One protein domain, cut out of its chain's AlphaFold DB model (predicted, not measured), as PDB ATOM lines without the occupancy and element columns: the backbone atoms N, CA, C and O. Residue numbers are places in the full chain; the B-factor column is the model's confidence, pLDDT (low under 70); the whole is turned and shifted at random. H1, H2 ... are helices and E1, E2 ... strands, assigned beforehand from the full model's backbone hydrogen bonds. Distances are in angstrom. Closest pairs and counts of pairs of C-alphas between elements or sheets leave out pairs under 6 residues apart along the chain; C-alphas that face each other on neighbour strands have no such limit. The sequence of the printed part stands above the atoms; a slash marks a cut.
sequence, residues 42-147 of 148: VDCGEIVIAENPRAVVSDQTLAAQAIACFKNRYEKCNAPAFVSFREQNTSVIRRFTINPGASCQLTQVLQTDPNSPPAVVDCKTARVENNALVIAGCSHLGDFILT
ATOM      1  N   VAL A  42     186.491 166.039 136.427       91.62
ATOM      2  CA  VAL A  42     187.805 165.746 135.863       91.62
ATOM      3  C   VAL A  42     188.206 166.882 134.934       91.62
ATOM      4  O   VAL A  42     187.572 167.101 133.902       91.62
ATOM      5  N   ASP A  43     189.271 167.590 135.293       90.75
ATOM      6  CA  ASP A  43     189.869 168.591 134.416       90.75
ATOM      7  C   ASP A  43     190.719 167.894 133.344       90.75
ATOM      8  O   ASP A  43     191.710 167.235 133.661       90.75
ATOM      9  N   CYS A  44     190.305 168.002 132.081       91.81
ATOM     10  CA  CYS A  44     191.038 167.461 130.939       91.81
ATOM     11  C   CYS A  44     191.988 168.483 130.302       91.81
ATOM     12  O   CYS A  44     192.581 168.188 129.267       91.81
ATOM     13  N   GLY A  45     192.179 169.645 130.932       89.50
ATOM     14  CA  GLY A  45     193.233 170.591 130.598       89.50
ATOM     15  C   GLY A  45     192.753 171.824 129.842       89.50
ATOM     16  O   GLY A  45     191.564 172.159 129.793       89.50
ATOM     17  N   GLU A  46     193.724 172.528 129.269       87.81
ATOM     18  CA  GLU A  46     193.509 173.795 128.582       87.81
ATOM     19  C   GLU A  46     193.518 173.642 127.061       87.81
ATOM     20  O   GLU A  46     194.222 172.804 126.491       87.81
ATOM     21  N   ILE A  47     192.731 174.483 126.401       86.69
ATOM     22  CA  ILE A  47     192.510 174.448 124.961       86.69
ATOM     23  C   ILE A  47     192.472 175.862 124.370       86.69
ATOM     24  O   ILE A  47     192.026 176.789 125.041       86.69
ATOM     25  N   VAL A  48     192.883 176.051 123.115       83.44
ATOM     26  CA  VAL A  48     192.728 177.333 122.402       83.44
ATOM     27  C   VAL A  48     191.552 177.218 121.437       83.44
ATOM     28  O   VAL A  48     191.405 176.220 120.740       83.44
ATOM     29  N   ILE A  49     190.682 178.222 121.376       75.56
ATOM     30  CA  ILE A  49     189.589 178.243 120.393       75.56
ATOM     31  C   ILE A  49     189.985 179.157 119.236       75.56
ATOM     32  O   ILE A  49     190.258 180.337 119.436       75.56
ATOM     33  N   ALA A  50     190.003 178.613 118.021       71.88
ATOM     34  CA  ALA A  50     190.085 179.397 116.798       71.88
ATOM     35  C   ALA A  50     188.723 180.047 116.526       71.88
ATOM     36  O   ALA A  50     187.684 179.399 116.632       71.88
ATOM     37  N   GLU A  51     188.703 181.333 116.179       57.72
ATOM     38  CA  GLU A  51     187.443 182.076 116.073       57.72
ATOM     39  C   GLU A  51     186.615 181.733 114.819       57.72
ATOM     40  O   GLU A  51     185.420 182.037 114.796       57.72
ATOM     41  N   ASN A  52     187.188 181.099 113.779       43.66
ATOM     42  CA  ASN A  52     186.447 180.824 112.540       43.66
ATOM     43  C   ASN A  52     187.069 179.740 111.615       43.66
ATOM     44  O   ASN A  52     188.144 179.981 111.062       43.66
ATOM     45  N   PRO A  53     186.396 178.591 111.364       51.06
ATOM     46  CA  PRO A  53     185.272 178.059 112.142       51.06
ATOM     47  C   PRO A  53     185.686 177.869 113.609       51.06
ATOM     48  O   PRO A  53     186.877 177.744 113.885       51.06
ATOM     49  N   ARG A  54     184.722 177.846 114.546       59.88
ATOM     50  CA  ARG A  54     184.993 177.552 115.968       59.88
ATOM     51  C   ARG A  54     185.511 176.122 116.119       59.88
ATOM     52  O   ARG A  54     184.747 175.197 116.366       59.88
ATOM     53  N   ALA A  55     186.809 175.961 115.923       60.22
ATOM     54  CA  ALA A  55     187.555 174.738 116.128       60.22
ATOM     55  C   ALA A  55     188.486 174.950 117.314       60.22
ATOM     56  O   ALA A  55     189.017 176.040 117.525       60.22
ATOM     57  N   VAL A  56     188.670 173.906 118.103       70.19
ATOM     58  CA  VAL A  56     189.574 173.927 119.236       70.19
ATOM     59  C   VAL A  56     190.930 173.423 118.766       70.19
ATOM     60  O   VAL A  56     191.085 172.254 118.412       70.19
ATOM     61  N   VAL A  57     191.896 174.331 118.755       67.81
ATOM     62  CA  VAL A  57     193.295 174.083 118.417       67.81
ATOM     63  C   VAL A  57     194.067 174.050 119.731       67.81
ATOM     64  O   VAL A  57     193.862 174.887 120.601       67.81
ATOM     65  N   SER A  58     194.941 173.082 119.943       71.31
ATOM     66  CA  SER A  58     195.835 173.102 121.104       71.31
ATOM     67  C   SER A  58     197.220 172.657 120.659       71.31
ATOM     68  O   SER A  58     197.394 172.215 119.525       71.31
ATOM     69  N   ASP A  59     198.220 172.811 121.524       81.62
ATOM     70  CA  ASP A  59     199.494 172.127 121.312       81.62
ATOM     71  C   ASP A  59     199.221 170.630 121.119       81.62
ATOM     72  O   ASP A  59     198.418 170.051 121.854       81.62
ATOM     73  N   GLN A  60     199.892 170.000 120.156       82.06
ATOM     74  CA  GLN A  60     199.646 168.607 119.784       82.06
ATOM     75  C   GLN A  60     199.678 167.653 120.987       82.06
ATOM     76  O   GLN A  60     198.875 166.719 121.081       82.06
ATOM     77  N   THR A  61     200.580 167.900 121.940       85.38
ATOM     78  CA  THR A  61     200.715 167.096 123.155       85.38
ATOM     79  C   THR A  61     199.557 167.353 124.111       85.38
ATOM     80  O   THR A  61     198.973 166.402 124.638       85.38
ATOM     81  N   LEU A  62     199.190 168.621 124.320       85.38
ATOM     82  CA  LEU A  62     198.082 169.006 125.199       85.38
ATOM     83  C   LEU A  62     196.735 168.523 124.654       85.38
ATOM     84  O   LEU A  62     195.938 167.951 125.397       85.38
ATOM     85  N   ALA A  63     196.507 168.663 123.348       86.19
ATOM     86  CA  ALA A  63     195.340 168.126 122.663       86.19
ATOM     87  C   ALA A  63     195.241 166.607 122.837       86.19
ATOM     88  O   ALA A  63     194.200 166.103 123.249       86.19
ATOM     89  N   ALA A  64     196.323 165.866 122.580       89.00
ATOM     90  CA  ALA A  64     196.322 164.412 122.718       89.00
ATOM     91  C   ALA A  64     196.005 163.968 124.157       89.00
ATOM     92  O   ALA A  64     195.233 163.029 124.357       89.00
ATOM     93  N   GLN A  65     196.550 164.663 125.162       90.88
ATOM     94  CA  GLN A  65     196.253 164.408 126.574       90.88
ATOM     95  C   GLN A  65     194.786 164.694 126.911       90.88
ATOM     96  O   GLN A  65     194.122 163.858 127.527       90.88
ATOM     97  N   ALA A  66     194.261 165.830 126.459       91.38
ATOM     98  CA  ALA A  66     192.879 166.237 126.678       91.38
ATOM     99  C   ALA A  66     191.882 165.267 126.014       91.38
ATOM    100  O   ALA A  66     190.897 164.846 126.630       91.38
ATOM    101  N   ILE A  67     192.177 164.828 124.788       93.06
ATOM    102  CA  ILE A  67     191.394 163.830 124.050       93.06
ATOM    103  C   ILE A  67     191.440 162.478 124.761       93.06
ATOM    104  O   ILE A  67     190.395 161.857 124.953       93.06
ATOM    105  N   ALA A  68     192.617 162.023 125.196       93.50
ATOM    106  CA  ALA A  68     192.759 160.774 125.943       93.50
ATOM    107  C   ALA A  68     192.011 160.815 127.287       93.50
ATOM    108  O   ALA A  68     191.357 159.837 127.658       93.50
ATOM    109  N   CYS A  69     192.061 161.949 127.987       93.81
ATOM    110  CA  CYS A  69     191.334 162.183 129.230       93.81
ATOM    111  C   CYS A  69     189.818 162.054 129.031       93.81
ATOM    112  O   CYS A  69     189.169 161.264 129.724       93.81
ATOM    113  N   PHE A  70     189.256 162.744 128.030       93.69
ATOM    114  CA  PHE A  70     187.837 162.630 127.689       93.69
ATOM    115  C   PHE A  70     187.467 161.204 127.271       93.69
ATOM    116  O   PHE A  70     186.513 160.628 127.798       93.69
ATOM    117  N   LYS A  71     188.251 160.612 126.361       93.44
ATOM    118  CA  LYS A  71     188.040 159.257 125.837       93.44
ATOM    119  C   LYS A  71     187.956 158.233 126.965       93.44
ATOM    120  O   LYS A  71     187.025 157.436 126.989       93.44
ATOM    121  N   ASN A  72     188.858 158.309 127.946       92.62
ATOM    122  CA  ASN A  72     188.864 157.401 129.091       92.62
ATOM    123  C   ASN A  72     187.544 157.422 129.876       92.62
ATOM    124  O   ASN A  72     187.104 156.384 130.370       92.62
ATOM    125  N   ARG A  73     186.918 158.595 130.014       91.62
ATOM    126  CA  ARG A  73     185.637 158.743 130.719       91.62
ATOM    127  C   ARG A  73     184.463 158.318 129.842       91.62
ATOM    128  O   ARG A  73     183.588 157.597 130.320       91.62
ATOM    129  N   TYR A  74     184.486 158.700 128.569       91.19
ATOM    130  CA  TYR A  74     183.433 158.384 127.609       91.19
ATOM    131  C   TYR A  74     183.333 156.889 127.289       91.19
ATOM    132  O   TYR A  74     182.234 156.362 127.200       91.19
ATOM    133  N   GLU A  75     184.453 156.173 127.185       90.88
ATOM    134  CA  GLU A  75     184.446 154.726 126.924       90.88
ATOM    135  C   GLU A  75     183.980 153.903 128.130       90.88
ATOM    136  O   GLU A  75     183.440 152.812 127.958       90.88
ATOM    137  N   LYS A  76     184.176 154.407 129.357       89.25
ATOM    138  CA  LYS A  76     183.743 153.710 130.577       89.25
ATOM    139  C   LYS A  76     182.236 153.781 130.767       89.25
ATOM    140  O   LYS A  76     181.635 152.742 131.010       89.25
ATOM    141  N   CYS A  77     181.667 154.990 130.703       88.12
ATOM    142  CA  CYS A  77     180.226 155.277 130.610       88.12
ATOM    143  C   CYS A  77     179.278 154.351 131.410       88.12
ATOM    144  O   CYS A  77     178.163 154.018 131.017       88.12
ATOM    145  N   ASN A  78     179.720 153.932 132.587       87.00
ATOM    146  CA  ASN A  78     178.987 153.053 133.492       87.00
ATOM    147  C   ASN A  78     178.402 153.831 134.678       87.00
ATOM    148  O   ASN A  78     177.498 153.348 135.352       87.00
ATOM    149  N   ALA A  79     178.903 155.041 134.905       87.00
ATOM    150  CA  ALA A  79     178.437 156.000 135.886       87.00
ATOM    151  C   ALA A  79     178.536 157.418 135.297       87.00
ATOM    152  O   ALA A  79     179.321 157.625 134.364       87.00
ATOM    153  N   PRO A  80     177.772 158.390 135.830       88.75
ATOM    154  CA  PRO A  80     177.915 159.785 135.444       88.75
ATOM    155  C   PRO A  80     179.357 160.265 135.629       88.75
ATOM    156  O   PRO A  80     179.961 160.054 136.682       88.75
ATOM    157  N   ALA A  81     179.906 160.918 134.611       90.75
ATOM    158  CA  ALA A  81     181.221 161.542 134.671       90.75
ATOM    159  C   ALA A  81     181.134 162.997 134.219       90.75
ATOM    160  O   ALA A  81     180.399 163.326 133.289       90.75
ATOM    161  N   PHE A  82     181.922 163.858 134.855       92.62
ATOM    162  CA  PHE A  82     182.006 165.269 134.507       92.62
ATOM    163  C   PHE A  82     183.410 165.564 134.004       92.62
ATOM    164  O   PHE A  82     184.390 165.282 134.689       92.62
ATOM    165  N   VAL A  83     183.506 166.120 132.805       93.25
ATOM    166  CA  VAL A  83     184.768 166.504 132.172       93.25
ATOM    167  C   VAL A  83     184.755 168.005 131.936       93.25
ATOM    168  O   VAL A  83     183.739 168.532 131.492       93.25
ATOM    169  N   SER A  84     185.856 168.704 132.200       92.69
ATOM    170  CA  SER A  84     186.010 170.112 131.834       92.69
ATOM    171  C   SER A  84     187.220 170.368 130.951       92.69
ATOM    172  O   SER A  84     188.243 169.708 131.088       92.69
ATOM    173  N   PHE A  85     187.092 171.378 130.097       91.12
ATOM    174  CA  PHE A  85     188.176 172.000 129.352       91.12
ATOM    175  C   PHE A  85     188.155 173.501 129.638       91.12
ATOM    176  O   PHE A  85     187.083 174.123 129.645       91.12
ATOM    177  N   ARG A  86     189.326 174.089 129.873       88.56
ATOM    178  CA  ARG A  86     189.480 175.536 130.062       88.56
ATOM    179  C   ARG A  86     189.936 176.180 128.762       88.56
ATOM    180  O   ARG A  86     190.934 175.765 128.187       88.56
ATOM    181  N   GLU A  87     189.226 177.201 128.306       87.06
ATOM    182  CA  GLU A  87     189.632 177.947 127.115       87.06
ATOM    183  C   GLU A  87     190.726 178.962 127.495       87.06
ATOM    184  O   GLU A  87     190.506 179.846 128.327       87.06
ATOM    185  N   GLN A  88     191.917 178.828 126.908       85.25
ATOM    186  CA  GLN A  88     193.065 179.693 127.179       85.25
ATOM    187  C   GLN A  88     192.745 181.157 126.890       85.25
ATOM    188  O   GLN A  88     192.018 181.481 125.953       85.25
ATOM    189  N   ASN A  89     193.340 182.048 127.686       82.25
ATOM    190  CA  ASN A  89     193.147 183.501 127.609       82.25
ATOM    191  C   ASN A  89     191.699 183.962 127.849       82.25
ATOM    192  O   ASN A  89     191.372 185.121 127.597       82.25
ATOM    193  N   THR A  90     190.837 183.086 128.369       82.69
ATOM    194  CA  THR A  90     189.459 183.421 128.727       82.69
ATOM    195  C   THR A  90     189.097 182.863 130.106       82.69
ATOM    196  O   THR A  90     189.789 182.015 130.667       82.69
ATOM    197  N   SER A  91     187.977 183.324 130.662       81.88
ATOM    198  CA  SER A  91     187.347 182.717 131.842       81.88
ATOM    199  C   SER A  91     186.405 181.562 131.489       81.88
ATOM    200  O   SER A  91     185.731 181.036 132.375       81.88
ATOM    201  N   VAL A  92     186.313 181.188 130.209       86.44
ATOM    202  CA  VAL A  92     185.328 180.224 129.730       86.44
ATOM    203  C   VAL A  92     185.754 178.817 130.134       86.44
ATOM    204  O   VAL A  92     186.849 178.344 129.818       86.44
ATOM    205  N   ILE A  93     184.853 178.128 130.833       86.94
ATOM    206  CA  ILE A  93     184.996 176.707 131.143       86.94
ATOM    207  C   ILE A  93     183.895 175.968 130.404       86.94
ATOM    208  O   ILE A  93     182.701 176.203 130.623       86.94
ATOM    209  N   ARG A  94     184.308 175.031 129.558       90.06
ATOM    210  CA  ARG A  94     183.400 174.120 128.880       90.06
ATOM    211  C   ARG A  94     183.374 172.809 129.633       90.06
ATOM    212  O   ARG A  94     184.405 172.165 129.789       90.06
ATOM    213  N   ARG A  95     182.201 172.417 130.114       92.25
ATOM    214  CA  ARG A  95     182.009 171.148 130.813       92.25
ATOM    215  C   ARG A  95     181.127 170.229 129.998       92.25
ATOM    216  O   ARG A  95     180.237 170.671 129.279       92.25
ATOM    217  N   PHE A  96     181.365 168.945 130.152       93.06
ATOM    218  CA  PHE A  96     180.595 167.880 129.551       93.06
ATOM    219  C   PHE A  96     180.193 166.912 130.648       93.06
ATOM    220  O   PHE A  96     181.033 166.433 131.408       93.06
ATOM    221  N   THR A  97     178.900 166.639 130.731       93.88
ATOM    222  CA  THR A  97     178.373 165.536 131.524       93.88
ATOM    223  C   THR A  97     178.215 164.338 130.605       93.88
ATOM    224  O   THR A  97     177.562 164.444 129.570       93.88
ATOM    225  N   ILE A  98     178.817 163.217 130.981       93.12
ATOM    226  CA  ILE A  98     178.682 161.925 130.316       93.12
ATOM    227  C   ILE A  98     177.759 161.095 131.195       93.12
ATOM    228  O   ILE A  98     178.146 160.688 132.288       93.12
ATOM    229  N   ASN A  99     176.538 160.867 130.730       90.44
ATOM    230  CA  ASN A  99     175.538 160.080 131.429       90.44
ATOM    231  C   ASN A  99     175.499 158.649 130.872       90.44
ATOM    232  O   ASN A  99     175.526 158.463 129.649       90.44
ATOM    233  N   PRO A 100     175.406 157.630 131.744       89.81
ATOM    234  CA  PRO A 100     175.294 156.248 131.307       89.81
ATOM    235  C   PRO A 100     173.996 156.030 130.519       89.81
ATOM    236  O   PRO A 100     172.951 156.607 130.820       89.81
ATOM    237  N   GLY A 101     174.060 155.180 129.499       85.25
ATOM    238  CA  GLY A 101     172.945 154.859 128.613       85.25
ATOM    239  C   GLY A 101     173.428 154.065 127.401       85.25
ATOM    240  O   GLY A 101     174.622 153.819 127.263       85.25
ATOM    241  N   ALA A 102     172.517 153.689 126.498       80.81
ATOM    242  CA  ALA A 102     172.849 152.847 125.339       80.81
ATOM    243  C   ALA A 102     173.947 153.433 124.425       80.81
ATOM    244  O   ALA A 102     174.618 152.686 123.720       80.81
ATOM    245  N   SER A 103     174.132 154.756 124.437       83.38
ATOM    246  CA  SER A 103     175.093 155.466 123.589       83.38
ATOM    247  C   SER A 103     175.876 156.558 124.321       83.38
ATOM    248  O   SER A 103     176.375 157.456 123.655       83.38
ATOM    249  N   CYS A 104     175.947 156.519 125.658       89.19
ATOM    250  CA  CYS A 104     176.640 157.531 126.471       89.19
ATOM    251  C   CYS A 104     176.168 158.955 126.182       89.19
ATOM    252  O   CYS A 104     176.766 159.698 125.405       89.19
ATOM    253  N   GLN A 105     175.047 159.328 126.795       92.31
ATOM    254  CA  GLN A 105     174.434 160.629 126.552       92.31
ATOM    255  C   GLN A 105     175.360 161.747 127.025       92.31
ATOM    256  O   GLN A 105     175.915 161.682 128.121       92.31
ATOM    257  N   LEU A 106     175.509 162.778 126.200       94.38
ATOM    258  CA  LEU A 106     176.378 163.909 126.482       94.38
ATOM    259  C   LEU A 106     175.566 165.175 126.633       94.38
ATOM    260  O   LEU A 106     174.810 165.538 125.738       94.38
ATOM    261  N   THR A 107     175.809 165.884 127.724       93.81
ATOM    262  CA  THR A 107     175.268 167.221 127.944       93.81
ATOM    263  C   THR A 107     176.432 168.191 128.047       93.81
ATOM    264  O   THR A 107     177.307 168.036 128.900       93.81
ATOM    265  N   GLN A 108     176.463 169.195 127.180       92.44
ATOM    266  CA  GLN A 108     177.422 170.285 127.248       92.44
ATOM    267  C   GLN A 108     176.883 171.394 128.145       92.44
ATOM    268  O   GLN A 108     175.745 171.838 128.008       92.44
ATOM    269  N   VAL A 109     177.741 171.864 129.040       91.56
ATOM    270  CA  VAL A 109     177.502 172.982 129.942       91.56
ATOM    271  C   VAL A 109     178.562 174.034 129.645       91.56
ATOM    272  O   VAL A 109     179.755 173.789 129.823       91.56
ATOM    273  N   LEU A 110     178.142 175.203 129.172       89.38
ATOM    274  CA  LEU A 110     179.033 176.319 128.884       89.38
ATOM    275  C   LEU A 110     178.722 177.479 129.820       89.38
ATOM    276  O   LEU A 110     177.583 177.932 129.901       89.38
ATOM    277  N   GLN A 111     179.752 177.981 130.492       85.50
ATOM    278  CA  GLN A 111     179.661 179.201 131.278       85.50
ATOM    279  C   GLN A 111     180.726 180.177 130.786       85.50
ATOM    280  O   GLN A 111     181.921 179.919 130.924       85.50
ATOM    281  N   THR A 112     180.284 181.276 130.179       84.19
ATOM    282  CA  THR A 112     181.185 182.295 129.622       84.19
ATOM    283  C   THR A 112     181.578 183.351 130.652       84.19
ATOM    284  O   THR A 112     182.696 183.858 130.612       84.19
ATOM    285  N   ASP A 113     180.682 183.645 131.596       80.44
ATOM    286  CA  ASP A 113     180.907 184.546 132.729       80.44
ATOM    287  C   ASP A 113     180.529 183.833 134.040       80.44
ATOM    288  O   ASP A 113     179.419 183.288 134.126       80.44
ATOM    289  N   PRO A 114     181.402 183.831 135.068       76.94
ATOM    290  CA  PRO A 114     181.112 183.229 136.370       76.94
ATOM    291  C   PRO A 114     179.844 183.771 137.047       76.94
ATOM    292  O   PRO A 114     179.252 183.058 137.855       76.94
ATOM    293  N   ASN A 115     179.406 184.990 136.713       83.50
ATOM    294  CA  ASN A 115     178.205 185.601 137.291       83.50
ATOM    295  C   ASN A 115     176.919 185.304 136.499       83.50
ATOM    296  O   ASN A 115     175.827 185.678 136.930       83.50
ATOM    297  N   SER A 116     177.029 184.616 135.361       79.81
ATOM    298  CA  SER A 116     175.897 184.238 134.514       79.81
ATOM    299  C   SER A 116     175.477 182.777 134.740       79.81
ATOM    300  O   SER A 116     176.336 181.929 135.022       79.81
ATOM    301  N   PRO A 117     174.175 182.444 134.603       83.94
ATOM    302  CA  PRO A 117     173.730 181.056 134.586       83.94
ATOM    303  C   PRO A 117     174.409 180.275 133.450       83.94
ATOM    304  O   PRO A 117     174.524 180.801 132.339       83.94
ATOM    305  N   PRO A 118     174.831 179.019 133.676       87.69
ATOM    306  CA  PRO A 118     175.416 178.212 132.618       87.69
ATOM    307  C   PRO A 118     174.363 177.830 131.570       87.69
ATOM    308  O   PRO A 118     173.236 177.462 131.908       87.69
ATOM    309  N   ALA A 119     174.748 177.854 130.297       90.12
ATOM    310  CA  ALA A 119     173.942 177.297 129.220       90.12
ATOM    311  C   ALA A 119     174.149 175.780 129.156       90.12
ATOM    312  O   ALA A 119     175.286 175.307 129.178       90.12
ATOM    313  N   VAL A 120     173.056 175.022 129.075       92.88
ATOM    314  CA  VAL A 120     173.059 173.555 129.124       92.88
ATOM    315  C   VAL A 120     172.324 173.010 127.906       92.88
ATOM    316  O   VAL A 120     171.189 173.409 127.645       92.88
ATOM    317  N   VAL A 121     172.959 172.109 127.159       92.19
ATOM    318  CA  VAL A 121     172.378 171.477 125.964       92.19
ATOM    319  C   VAL A 121     172.795 170.022 125.859       92.19
ATOM    320  O   VAL A 121     173.934 169.674 126.164       92.19
ATOM    321  N   ASP A 122     171.903 169.182 125.351       93.94
ATOM    322  CA  ASP A 122     172.266 167.825 124.964       93.94
ATOM    323  C   ASP A 122     172.975 167.826 123.608       93.94
ATOM    324  O   ASP A 122     172.580 168.519 122.664       93.94
ATOM    325  N   CYS A 123     174.033 167.034 123.517       93.00
ATOM    326  CA  CYS A 123     174.770 166.760 122.298       93.00
ATOM    327  C   CYS A 123     174.336 165.403 121.740       93.00
ATOM    328  O   CYS A 123     174.066 164.457 122.481       93.00
ATOM    329  N   LYS A 124     174.287 165.286 120.412       92.31
ATOM    330  CA  LYS A 124     173.786 164.075 119.747       92.31
ATOM    331  C   LYS A 124     174.821 162.962 119.696       92.31
ATOM    332  O   LYS A 124     174.464 161.792 119.780       92.31
ATOM    333  N   THR A 125     176.087 163.316 119.493       90.75
ATOM    334  CA  THR A 125     177.154 162.336 119.275       90.75
ATOM    335  C   THR A 125     178.467 162.822 119.857       90.75
ATOM    336  O   THR A 125     178.805 163.989 119.673       90.75
ATOM    337  N   ALA A 126     179.255 161.910 120.424       92.44
ATOM    338  CA  ALA A 126     180.694 162.084 120.555       92.44
ATOM    339  C   ALA A 126     181.447 160.902 119.968       92.44
ATOM    340  O   ALA A 126     181.037 159.746 120.101       92.44
ATOM    341  N   ARG A 127     182.563 161.210 119.318       92.25
ATOM    342  CA  ARG A 127     183.490 160.223 118.779       92.25
ATOM    343  C   ARG A 127     184.912 160.751 118.840       92.25
ATOM    344  O   ARG A 127     185.140 161.956 118.774       92.25
ATOM    345  N   VAL A 128     185.853 159.822 118.936       90.19
ATOM    346  CA  VAL A 128     187.273 160.101 118.747       90.19
ATOM    347  C   VAL A 128     187.684 159.450 117.433       90.19
ATOM    348  O   VAL A 128     187.633 158.228 117.313       90.19
ATOM    349  N   GLU A 129     188.044 160.260 116.443       87.50
ATOM    350  CA  GLU A 129     188.355 159.827 115.078       87.50
ATOM    351  C   GLU A 129     189.583 160.588 114.577       87.50
ATOM    352  O   GLU A 129     189.666 161.798 114.753       87.50
ATOM    353  N   ASN A 130     190.553 159.894 113.973       87.00
ATOM    354  CA  ASN A 130     191.799 160.502 113.477       87.00
ATOM    355  C   ASN A 130     192.533 161.358 114.528       87.00
ATOM    356  O   ASN A 130     193.030 162.437 114.226       87.00
ATOM    357  N   ASN A 131     192.574 160.881 115.777       85.06
ATOM    358  CA  ASN A 131     193.097 161.610 116.939       85.06
ATOM    359  C   ASN A 131     192.395 162.941 117.239       85.06
ATOM    360  O   ASN A 131     192.911 163.686 118.055       85.06
ATOM    361  N   ALA A 132     191.237 163.226 116.645       89.62
ATOM    362  CA  ALA A 132     190.396 164.365 116.979       89.62
ATOM    363  C   ALA A 132     189.212 163.918 117.842       89.62
ATOM    364  O   ALA A 132     188.608 162.871 117.600       89.62
ATOM    365  N   LEU A 133     188.849 164.725 118.834       92.38
ATOM    366  CA  LEU A 133     187.592 164.588 119.563       92.38
ATOM    367  C   LEU A 133     186.537 165.446 118.873       92.38
ATOM    368  O   LEU A 133     186.689 166.660 118.779       92.38
ATOM    369  N   VAL A 134     185.454 164.815 118.425       92.56
ATOM    370  CA  VAL A 134     184.310 165.489 117.810       92.56
ATOM    371  C   VAL A 134     183.076 165.229 118.659       92.56
ATOM    372  O   VAL A 134     182.604 164.093 118.740       92.56
ATOM    373  N   ILE A 135     182.537 166.286 119.255       92.62
ATOM    374  CA  ILE A 135     181.248 166.298 119.943       92.62
ATOM    375  C   ILE A 135     180.319 167.185 119.120       92.62
ATOM    376  O   ILE A 135     180.590 168.369 118.938       92.62
ATOM    377  N   ALA A 136     179.250 166.607 118.584       92.06
ATOM    378  CA  ALA A 136     178.408 167.266 117.595       92.06
ATOM    379  C   ALA A 136     176.922 167.244 117.957       92.06
ATOM    380  O   ALA A 136     176.436 166.391 118.710       92.06
ATOM    381  N   GLY A 137     176.186 168.185 117.369       91.06
ATOM    382  CA  GLY A 137     174.752 168.347 117.556       91.06
ATOM    383  C   GLY A 137     174.376 169.038 118.864       91.06
ATOM    384  O   GLY A 137     173.261 168.827 119.331       91.06
ATOM    385  N   CYS A 138     175.260 169.857 119.440       90.62
ATOM    386  CA  CYS A 138     175.045 170.570 120.707       90.62
ATOM    387  C   CYS A 138     174.213 171.866 120.544       90.62
ATOM    388  O   CYS A 138     174.464 172.881 121.197       90.62
ATOM    389  N   SER A 139     173.206 171.849 119.660       91.56
ATOM    390  CA  SER A 139     172.262 172.957 119.437       91.56
ATOM    391  C   SER A 139     172.967 174.322 119.260       91.56
ATOM    392  O   SER A 139     173.920 174.443 118.493       91.56
ATOM    393  N   HIS A 140     172.507 175.356 119.964       87.19
ATOM    394  CA  HIS A 140     173.017 176.724 119.900       87.19
ATOM    395  C   HIS A 140     174.405 176.923 120.533       87.19
ATOM    396  O   HIS A 140     174.985 177.991 120.356       87.19
ATOM    397  N   LEU A 141     174.955 175.933 121.254       87.06
ATOM    398  CA  LEU A 141     176.324 176.023 121.785       87.06
ATOM    399  C   LEU A 141     177.394 175.569 120.786       87.06
ATOM    400  O   LEU A 141     178.584 175.737 121.067       87.06
ATOM    401  N   GLY A 142     176.966 175.044 119.634       87.50
ATOM    402  CA  GLY A 142     177.834 174.617 118.545       87.50
ATOM    403  C   GLY A 142     178.581 173.317 118.827       87.50
ATOM    404  O   GLY A 142     178.667 172.852 119.963       87.50
ATOM    405  N   ASP A 143     179.116 172.732 117.763       89.62
ATOM    406  CA  ASP A 143     179.939 171.532 117.853       89.62
ATOM    407  C   ASP A 143     181.284 171.854 118.520       89.62
ATOM    408  O   ASP A 143     181.833 172.948 118.381       89.62
ATOM    409  N   PHE A 144     181.826 170.877 119.242       88.50
ATOM    410  CA  PHE A 144     183.139 170.943 119.861       88.50
ATOM    411  C   PHE A 144     184.074 169.975 119.143       88.50
ATOM    412  O   PHE A 144     183.892 168.757 119.196       88.50
ATOM    413  N   ILE A 145     185.068 170.529 118.456       90.62
ATOM    414  CA  ILE A 145     186.058 169.769 117.697       90.62
ATOM    415  C   ILE A 145     187.424 170.115 118.262       90.62
ATOM    416  O   ILE A 145     187.859 171.249 118.100       90.62
ATOM    417  N   LEU A 146     188.076 169.155 118.908       89.88
ATOM    418  CA  LEU A 146     189.430 169.286 119.433       89.88
ATOM    419  C   LEU A 146     190.375 168.434 118.592       89.88
ATOM    420  O   LEU A 146     190.232 167.210 118.548       89.88
ATOM    421  N   THR A 147     191.328 169.089 117.936       87.62
ATOM    422  CA  THR A 147     192.364 168.446 117.121       87.62
ATOM    423  C   THR A 147     193.751 168.653 117.738       87.62
ATOM    424  O   THR A 147     193.984 169.712 118.328       87.62
TER     425      THR A 147
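This is residues 42 to 147 of the 148 residues of an uncharacterized protein of Chloroflexi bacterium (UniProt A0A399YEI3). One nine-stranded sheet is folded back on itself into two leaves and curls round a single helix, H1, like part of a barrel. E6, E5, E4 and E3 make one leaf and E2, E9, E8 and E7 the other, with the long strand E1 as the hinge; at the far edges the chain bends sharply from E6 into E7. The printed part has 106 residues with one named helix and nine named strands, in the order E1 E2 H1 E3 E4 E5 E6 E7 E8 E9, and its class is mixed, helices and strands. Across the mixed sheet the order is E6 E5 E4 E3 E1 E2 E9 E8 E7, parallel at E3 with E1 and at E2 with E9 and antiparallel elsewhere. The whole is compact, with a radius of gyration of the C-alphas of 12.8 A, and rounded, spanning 36 by 32 by 23 A.

E1, residues 42 to 51, bends by 54 degrees at residue 45, and its pairing is staggered: residues 42 to 47 pair with E3, residues 81 to 87, and residues 48 to 51 with E2, residues 54 to 57. E1 and E2 form a hairpin, with N 50 and O 55 at 2.8 A. H1, residues 60 to 76, is on the sheet, with 89 pairs of C-alphas within 10 A. Its closest C-alphas to E1 are those of Ala 66 and Cys 44, 4.8 A apart. Within H1, 11 of 13 O i to N i+4 pairs are within hydrogen-bond range. E3 is parallel to E1, with N 44 and O 84 at 2.9 A. E3, E4 at residues 93 to 99, E5 at residues 105 to 111 and E6 at residues 119 to 123 form a meander, each strand the antiparallel neighbour of the one before. Their pairs include N 83 and O 96 at 2.9 A, N 97 and O 107 at 2.8 A, and N 121 and O 108 at 2.9 A. E6 runs on into E7, residues 125 to 129, across a break of 1 residue, at 68 degrees. E7, E8 at residues 132 to 136 and E9 at residues 144 to 147 form a second meander, with N 134 and O 127 at 2.9 A and N 146 and O 133 at 2.9 A. The closest C-alphas of H1 and E8 are those of Ile 67 and Leu 133, 5.9 A apart. E9 is parallel to E2, with N 56 and O 145 at 2.8 A. E3 and E8, for instance, are apart, as are E2 and E5.

E1 begins at C-alpha 42, (187.805, 165.746, 135.863), and measures 25.7 A from first to last C-alpha. E2 is short, four residues. H1 measures 24.3 A and starts at C-alpha 60, (199.646, 168.607, 119.784). E3 and E5 each measure 19.9 A, and E4 measures 19.1 A. E6, E7 and E8 have five residues each. E9, four residues, ends at C-alpha 147, (192.364, 168.446, 117.121).

The C-alphas farthest apart are those of Asn 115 and Asn 130, 37.2 A. The printed part, residues 42 to 147 of a chain of 148, has no cut. The links E5 to E6 and E8 to E9 are short, seven residues each; the other links are tight. The mean pLDDT of the printed part is 86.6, and residues 51 to 55 and residue 57 are under 70.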